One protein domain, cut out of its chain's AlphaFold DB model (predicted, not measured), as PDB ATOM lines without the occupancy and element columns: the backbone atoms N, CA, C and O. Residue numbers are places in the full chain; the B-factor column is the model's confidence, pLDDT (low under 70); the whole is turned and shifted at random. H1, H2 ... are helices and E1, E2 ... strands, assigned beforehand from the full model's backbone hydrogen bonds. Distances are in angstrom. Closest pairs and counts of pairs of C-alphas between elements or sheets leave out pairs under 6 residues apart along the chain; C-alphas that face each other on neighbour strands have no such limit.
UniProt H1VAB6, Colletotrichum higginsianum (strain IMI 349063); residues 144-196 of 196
ATOM      1  N   PRO A 144     196.071 201.588 421.927       86.69
ATOM      2  CA  PRO A 144     197.515 201.727 421.841       86.69
ATOM      3  C   PRO A 144     198.121 200.878 420.712       86.69
ATOM      4  O   PRO A 144     197.620 199.779 420.429       86.69
ATOM      5  N   PRO A 145     199.235 201.330 420.112       85.06
ATOM      6  CA  PRO A 145     199.954 200.534 419.129       85.06
ATOM      7  C   PRO A 145     200.411 199.199 419.736       85.06
ATOM      8  O   PRO A 145     200.697 199.089 420.930       85.06
ATOM      9  N   GLY A 146     200.474 198.159 418.903       84.81
ATOM     10  CA  GLY A 146     200.833 196.806 419.342       84.81
ATOM     11  C   GLY A 146     199.670 195.990 419.913       84.81
ATOM     12  O   GLY A 146     199.904 194.898 420.432       84.81
ATOM     13  N   LEU A 147     198.427 196.471 419.793       89.06
ATOM     14  CA  LEU A 147     197.212 195.690 420.027       89.06
ATOM     15  C   LEU A 147     196.452 195.446 418.717       89.06
ATOM     16  O   LEU A 147     196.306 196.337 417.887       89.06
ATOM     17  N   GLU A 148     195.900 194.247 418.564       91.06
ATOM     18  CA  GLU A 148     194.969 193.883 417.496       91.06
ATOM     19  C   GLU A 148     193.691 193.279 418.081       91.06
ATOM     20  O   GLU A 148     193.689 192.695 419.168       91.06
ATOM     21  N   TYR A 149     192.577 193.418 417.366       91.38
ATOM     22  CA  TYR A 149     191.328 192.791 417.778       91.38
ATOM     23  C   TYR A 149     191.361 191.285 417.491       91.38
ATOM     24  O   TYR A 149     191.629 190.867 416.367       91.38
ATOM     25  N   CYS A 150     191.041 190.470 418.498       91.06
ATOM     26  CA  CYS A 150     190.932 189.022 418.374       91.06
ATOM     27  C   CYS A 150     189.451 188.592 418.369       91.06
ATOM     28  O   CYS A 150     188.816 188.627 419.430       91.06
ATOM     29  N   PRO A 151     188.897 188.107 417.238       89.50
ATOM     30  CA  PRO A 151     187.508 187.635 417.160       89.50
ATOM     31  C   PRO A 151     187.207 186.445 418.078       89.50
ATOM     32  O   PRO A 151     186.077 186.268 418.522       89.50
ATOM     33  N   VAL A 152     188.221 185.632 418.388       89.50
ATOM     34  CA  VAL A 152     188.084 184.463 419.270       89.50
ATOM     35  C   VAL A 152     187.933 184.893 420.727       89.50
ATOM     36  O   VAL A 152     187.076 184.381 421.442       89.50
ATOM     37  N   LEU A 153     188.755 185.846 421.174       88.50
ATOM     38  CA  LEU A 153     188.702 186.356 422.544       88.50
ATOM     39  C   LEU A 153     187.634 187.443 422.740       88.50
ATOM     40  O   LEU A 153     187.311 187.760 423.883       88.50
ATOM     41  N   GLY A 154     187.135 188.042 421.653       89.25
ATOM     42  CA  GLY A 154     186.195 189.163 421.682       89.25
ATOM     43  C   GLY A 154     186.787 190.446 422.278       89.25
ATOM     44  O   GLY A 154     186.057 191.258 422.844       89.25
ATOM     45  N   LYS A 155     188.114 190.613 422.220       90.62
ATOM     46  CA  LYS A 155     188.843 191.737 422.832       90.62
ATOM     47  C   LYS A 155     190.116 192.081 422.065       90.62
ATOM     48  O   LYS A 155     190.625 191.260 421.305       90.62
ATOM     49  N   TYR A 156     190.656 193.266 422.334       90.38
ATOM     50  CA  TYR A 156     192.003 193.631 421.908       90.38
ATOM     51  C   TYR A 156     193.054 192.833 422.680       90.38
ATOM     52  O   TYR A 156     193.000 192.729 423.910       90.38
ATOM     53  N   ALA A 157     193.990 192.251 421.941       88.94
ATOM     54  CA  ALA A 157     195.091 191.450 422.442       88.94
ATOM     55  C   ALA A 157     196.408 191.919 421.802       88.94
ATOM     56  O   ALA A 157     196.382 192.525 420.734       88.94
ATOM     57  N   PRO A 158     197.563 191.670 422.436       87.31
ATOM     58  CA  PRO A 158     198.847 192.048 421.874       87.31
ATOM     59  C   PRO A 158     199.088 191.405 420.519       87.31
ATOM     60  O   PRO A 158     198.870 190.202 420.361       87.31
ATOM     61  N   VAL A 159     199.589 192.203 419.582       85.38
ATOM     62  CA  VAL A 159     200.066 191.713 418.294       85.38
ATOM     63  C   VAL A 159     201.202 190.731 418.557       85.38
ATOM     64  O   VAL A 159     202.191 191.053 419.227       85.38
ATOM     65  N   GLN A 160     201.045 189.514 418.046       75.88
ATOM     66  CA  GLN A 160     202.125 188.540 418.025       75.88
ATOM     67  C   GLN A 160     202.885 188.704 416.715       75.88
ATOM     68  O   GLN A 160     202.287 188.695 415.646       75.88
ATOM     69  N   VAL A 161     204.203 188.859 416.821       64.44
ATOM     70  CA  VAL A 161     205.132 189.059 415.691       64.44
ATOM     71  C   VAL A 161     205.455 187.725 414.999       64.44
ATOM     72  O   VAL A 161     206.391 187.627 414.220       64.44
ATOM     73  N   VAL A 162     204.737 186.653 415.334       58.06
ATOM     74  CA  VAL A 162     205.058 185.320 414.834       58.06
ATOM     75  C   VAL A 162     204.323 185.125 413.514       58.06
ATOM     76  O   VAL A 162     203.096 185.048 413.506       58.06
ATOM     77  N   ASP A 163     205.095 185.023 412.433       54.19
ATOM     78  CA  ASP A 163     204.715 184.800 411.023       54.19
ATOM     79  C   ASP A 163     203.818 183.573 410.747       54.19
ATOM     80  O   ASP A 163     203.565 183.229 409.596       54.19
ATOM     81  N   ALA A 164     203.335 182.872 411.773       56.06
ATOM     82  CA  ALA A 164     202.723 181.563 411.597       56.06
ATOM     83  C   ALA A 164     201.235 181.596 411.216       56.06
ATOM     84  O   ALA A 164     200.799 180.663 410.562       56.06
ATOM     85  N   ASP A 165     200.456 182.637 411.542       58.91
ATOM     86  CA  ASP A 165     199.035 182.689 411.158       58.91
ATOM     87  C   ASP A 165     198.515 184.130 411.027       58.91
ATOM     88  O   ASP A 165     198.447 184.893 411.999       58.91
ATOM     89  N   ALA A 166     198.069 184.499 409.820       74.06
ATOM     90  CA  ALA A 166     197.480 185.813 409.545       74.06
ATOM     91  C   ALA A 166     196.133 186.037 410.266       74.06
ATOM     92  O   ALA A 166     195.693 187.177 410.424       74.06
ATOM     93  N   TYR A 167     195.472 184.969 410.731       83.25
ATOM     94  CA  TYR A 167     194.145 185.022 411.346       83.25
ATOM     95  C   TYR A 167     194.097 184.358 412.729       83.25
ATOM     96  O   TYR A 167     194.871 183.472 413.072       83.25
ATOM     97  N   CYS A 168     193.146 184.794 413.559       87.94
ATOM     98  CA  CYS A 168     192.885 184.180 414.860       87.94
ATOM     99  C   CYS A 168     192.005 182.936 414.707       87.94
ATOM    100  O   CYS A 168     190.945 183.008 414.088       87.94
ATOM    101  N   TYR A 169     192.361 181.839 415.374       88.38
ATOM    102  CA  TYR A 169     191.546 180.621 415.445       88.38
ATOM    103  C   TYR A 169     191.400 180.120 416.885       88.38
ATOM    104  O   TYR A 169     192.143 180.522 417.789       88.38
ATOM    105  N   ARG A 170     190.396 179.267 417.114       88.94
ATOM    106  CA  ARG A 170     190.163 178.611 418.408       88.94
ATOM    107  C   ARG A 170     191.167 177.478 418.579       88.94
ATOM    108  O   ARG A 170     191.148 176.541 417.790       88.94
ATOM    109  N   LEU A 171     191.999 177.543 419.619       85.06
ATOM    110  CA  LEU A 171     192.984 176.492 419.904       85.06
ATOM    111  C   LEU A 171     192.319 175.225 420.452       85.06
ATOM    112  O   LEU A 171     192.740 174.113 420.164       85.06
ATOM    113  N   ASN A 172     191.274 175.401 421.263       84.06
ATOM    114  CA  ASN A 172     190.531 174.303 421.862       84.06
ATOM    115  C   ASN A 172     189.044 174.422 421.491       84.06
ATOM    116  O   ASN A 172     188.388 175.363 421.946       84.06
ATOM    117  N   PRO A 173     188.474 173.467 420.735       83.75
ATOM    118  CA  PRO A 173     187.052 173.470 420.391       83.75
ATOM    119  C   PRO A 173     186.126 173.482 421.616       83.75
ATOM    120  O   PRO A 173     185.063 174.096 421.572       83.75
ATOM    121  N   LYS A 174     186.542 172.854 422.727       84.06
ATOM    122  CA  LYS A 174     185.778 172.807 423.986       84.06
ATOM    123  C   LYS A 174     185.847 174.117 424.773       84.06
ATOM    124  O   LYS A 174     184.961 174.392 425.573       84.06
ATOM    125  N   ASN A 175     186.887 174.928 424.562       81.25
ATOM    126  CA  ASN A 175     187.050 176.221 425.222       81.25
ATOM    127  C   ASN A 175     187.265 177.334 424.193       81.25
ATOM    128  O   ASN A 175     188.393 177.707 423.866       81.25
ATOM    129  N   GLY A 176     186.156 177.916 423.736       78.94
ATOM    130  CA  GLY A 176     186.151 178.977 422.727       78.94
ATOM    131  C   GLY A 176     186.836 180.284 423.140       78.94
ATOM    132  O   GLY A 176     186.973 181.163 422.300       78.94
ATOM    133  N   ARG A 177     187.280 180.425 424.399       81.69
ATOM    134  CA  ARG A 177     188.013 181.604 424.901       81.69
ATOM    135  C   ARG A 177     189.534 181.446 424.837       81.69
ATOM    136  O   ARG A 177     190.250 182.251 425.431       81.69
ATOM    137  N   VAL A 178     190.034 180.416 424.161       86.12
ATOM    138  CA  VAL A 178     191.469 180.208 423.946       86.12
ATOM    139  C   VAL A 178     191.768 180.391 422.467       86.12
ATOM    140  O   VAL A 178     191.333 179.599 421.630       86.12
ATOM    141  N   CYS A 179     192.503 181.454 422.146       88.38
ATOM    142  CA  CYS A 179     192.979 181.704 420.794       88.38
ATOM    143  C   CYS A 179     194.352 181.056 420.592       88.38
ATOM    144  O   CYS A 179     195.204 181.164 421.472       88.38
ATOM    145  N   GLY A 180     194.558 180.407 419.442       84.81
ATOM    146  CA  GLY A 180     195.857 179.835 419.072       84.81
ATOM    147  C   GLY A 180     196.921 180.905 418.838       84.81
ATOM    148  O   GLY A 180     198.050 180.751 419.286       84.81
ATOM    149  N   LYS A 181     196.524 182.043 418.250       85.94
ATOM    150  CA  LYS A 181     197.392 183.211 418.056       85.94
ATOM    151  C   LYS A 181     197.651 183.965 419.364       85.94
ATOM    152  O   LYS A 181     198.777 184.341 419.657       85.94
ATOM    153  N   HIS A 182     196.620 184.199 420.178       86.06
ATOM    154  CA  HIS A 182     196.716 185.047 421.376       86.06
ATOM    155  C   HIS A 182     196.605 184.242 422.668       86.06
ATOM    156  O   HIS A 182     195.510 184.028 423.197       86.06
ATOM    157  N   HIS A 183     197.750 183.852 423.227       76.50
ATOM    158  CA  HIS A 183     197.788 183.113 424.482       76.50
ATOM    159  C   HIS A 183     197.686 184.039 425.715       76.50
ATOM    160  O   HIS A 183     198.340 185.080 425.815       76.50
ATOM    161  N   TRP A 184     196.869 183.660 426.710       68.56
ATOM    162  CA  TRP A 184     196.600 184.479 427.910       68.56
ATOM    163  C   TRP A 184     197.854 184.783 428.750       68.56
ATOM    164  O   TRP A 184     197.920 185.817 429.422       68.56
ATOM    165  N   LYS A 185     198.852 183.892 428.730       67.38
ATOM    166  CA  LYS A 185     200.100 184.077 429.487       67.38
ATOM    167  C   LYS A 185     200.924 185.247 428.929       67.38
ATOM    168  O   LYS A 185     201.442 186.044 429.708       67.38
ATOM    169  N   ASP A 186     200.915 185.426 427.611       66.94
ATOM    170  CA  ASP A 186     201.649 186.495 426.924       66.94
ATOM    171  C   ASP A 186     201.017 187.865 427.185       66.94
ATOM    172  O   ASP A 186     201.711 188.863 427.380       66.94
ATOM    173  N   TRP A 187     199.685 187.901 427.292       64.56
ATOM    174  CA  TRP A 187     198.928 189.095 427.663       64.56
ATOM    175  C   TRP A 187     199.339 189.669 429.023       64.56
ATOM    176  O   TRP A 187     199.572 190.873 429.134       64.56
ATOM    177  N   LYS A 188     199.445 188.829 430.064       65.19
ATOM    178  CA  LYS A 188     199.838 189.292 431.410       65.19
ATOM    179  C   LYS A 188     201.256 189.858 431.440       65.19
ATOM    180  O   LYS A 188     201.517 190.772 432.223       65.19
ATOM    181  N   ASN A 189     202.155 189.306 430.630       66.69
ATOM    182  CA  ASN A 189     203.548 189.734 430.592       66.69
ATOM    183  C   ASN A 189     203.692 191.066 429.843       66.69
ATOM    184  O   ASN A 189     204.286 191.996 430.378       66.69
ATOM    185  N   ARG A 190     203.053 191.219 428.675       65.12
ATOM    186  CA  ARG A 190     203.104 192.478 427.910       65.12
ATOM    187  C   ARG A 190     202.335 193.625 428.563       65.12
ATOM    188  O   ARG A 190     202.813 194.750 428.542       65.12
ATOM    189  N   ARG A 191     201.187 193.364 429.203       63.38
ATOM    190  CA  ARG A 191     200.446 194.416 429.922       63.38
ATOM    191  C   ARG A 191     201.282 195.029 431.051       63.38
ATOM    192  O   ARG A 191     201.205 196.229 431.262       63.38
ATOM    193  N   ARG A 192     202.086 194.222 431.755       62.84
ATOM    194  CA  ARG A 192     203.030 194.739 432.757       62.84
ATOM    195  C   ARG A 192     204.122 195.609 432.135       62.84
ATOM    196  O   ARG A 192     204.474 196.608 432.736       62.84
ATOM    197  N   ALA A 193     204.591 195.274 430.935       62.19
ATOM    198  CA  ALA A 193     205.591 196.067 430.218       62.19
ATOM    199  C   ALA A 193     205.055 197.394 429.640       62.19
ATOM    200  O   ALA A 193     205.841 198.284 429.363       62.19
ATOM    201  N   MET A 194     203.738 197.537 429.442       59.03
ATOM    202  CA  MET A 194     203.118 198.760 428.893       59.03
ATOM    203  C   MET A 194     202.705 199.792 429.958       59.03
ATOM    204  O   MET A 194     202.377 200.919 429.608       59.03
ATOM    205  N   VAL A 195     202.644 199.395 431.233       59.56
ATOM    206  CA  VAL A 195     202.244 200.253 432.374       59.56
ATOM    207  C   VAL A 195     203.434 200.483 433.325       59.56
ATOM    208  O   VAL A 195     203.257 201.026 434.413       59.56
ATOM    209  N   GLY A 196     204.625 200.011 432.941       43.84
ATOM    210  CA  GLY A 196     205.880 200.192 433.671       43.84
ATOM    211  C   GLY A 196     206.621 201.434 433.219       43.84
ATOM    212  O   GLY A 196     206.550 201.735 432.007       43.84
TER     213      GLY A 196
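What this domain is: This is residues 144 to 196 of the 196 residues of a protein of Colletotrichum higginsianum (strain IMI 349063) (UniProt H1VAB6). Two small strand hairpins and one helix make this domain: the hairpin E3 and E4 sits at one end of the long axis, H1 reaches from near E4 toward the other end, and the hairpin E1 and E2 lies beside H1, with E2 the strand nearer to the helix. A wide loop, residues 159 to 169, joins the two hairpins. The printed part has 53 residues with four named strands and one named helix, in the order E1, E2, E3, E4, H1; the strands form two separate antiparallel sheets, E1 - E2 and E3 - E4, and the class is mixed, helices and strands. The whole is compact, with a radius of gyration of the C-alphas of 11.1 A, yet elongated in outline, spanning 35 by 21 by 16 A.

Where its parts are: E1 is residues 147 to 150 and begins with C-alpha 147 at (197.212, 195.690, 420.027). E2 is residues 155 to 158, 10.1 A from first to last C-alpha. E3 is residues 170 to 172, 5.5 A long. E4, the longest strand by residues, is residues 175 to 179, 9.2 A long, beginning with C-alpha 175 at (187.050, 176.221, 425.222). H1 is residues 184 to 194, 15.7 A long, and ends with C-alpha 194 at (203.118, 198.760, 428.893).

How they stand to each other: E1 and E2 form a hairpin, antiparallel at 134 degrees between their directions, with N 148 and O 157 at 2.8 A and N 157 and O 148 at 2.8 A, both within hydrogen-bond range. The closest C-alphas of E2 and H1 are those of Pro 158 and Trp 187, 6.5 A apart. E1 and H1 are apart. E3 and E4 form the second hairpin, antiparallel at 125 degrees, with N 171 and O 178 at 3.0 A and N 175 and O 172 at 3.0 A, within hydrogen-bond range. The closest C-alphas of E1 and E4 are those of Cys 150 and Cys 179, 8.0 A apart. Between E4 and H1 the closest are those of Val 178 and Trp 184, at 7.8 A. E3 is apart from E1, E2 and H1. In H1, 6 of 7 O i to N i+4 pairs are within hydrogen-bond range.

The domain as a whole: The two C-alphas farthest apart are those of Lys 174 and Gly 196, at 35.3 A. Gly 196 is the chain's last residue, and the printed part has no cut. The link from E2 to E3, with 11 residues, is long; the links E1 to E2, E3 to E4 and E4 to H1 are tight. The mean pLDDT of the printed part is 77.6, and residues 161 to 165 and 184 to 196, which include H1, are under 70.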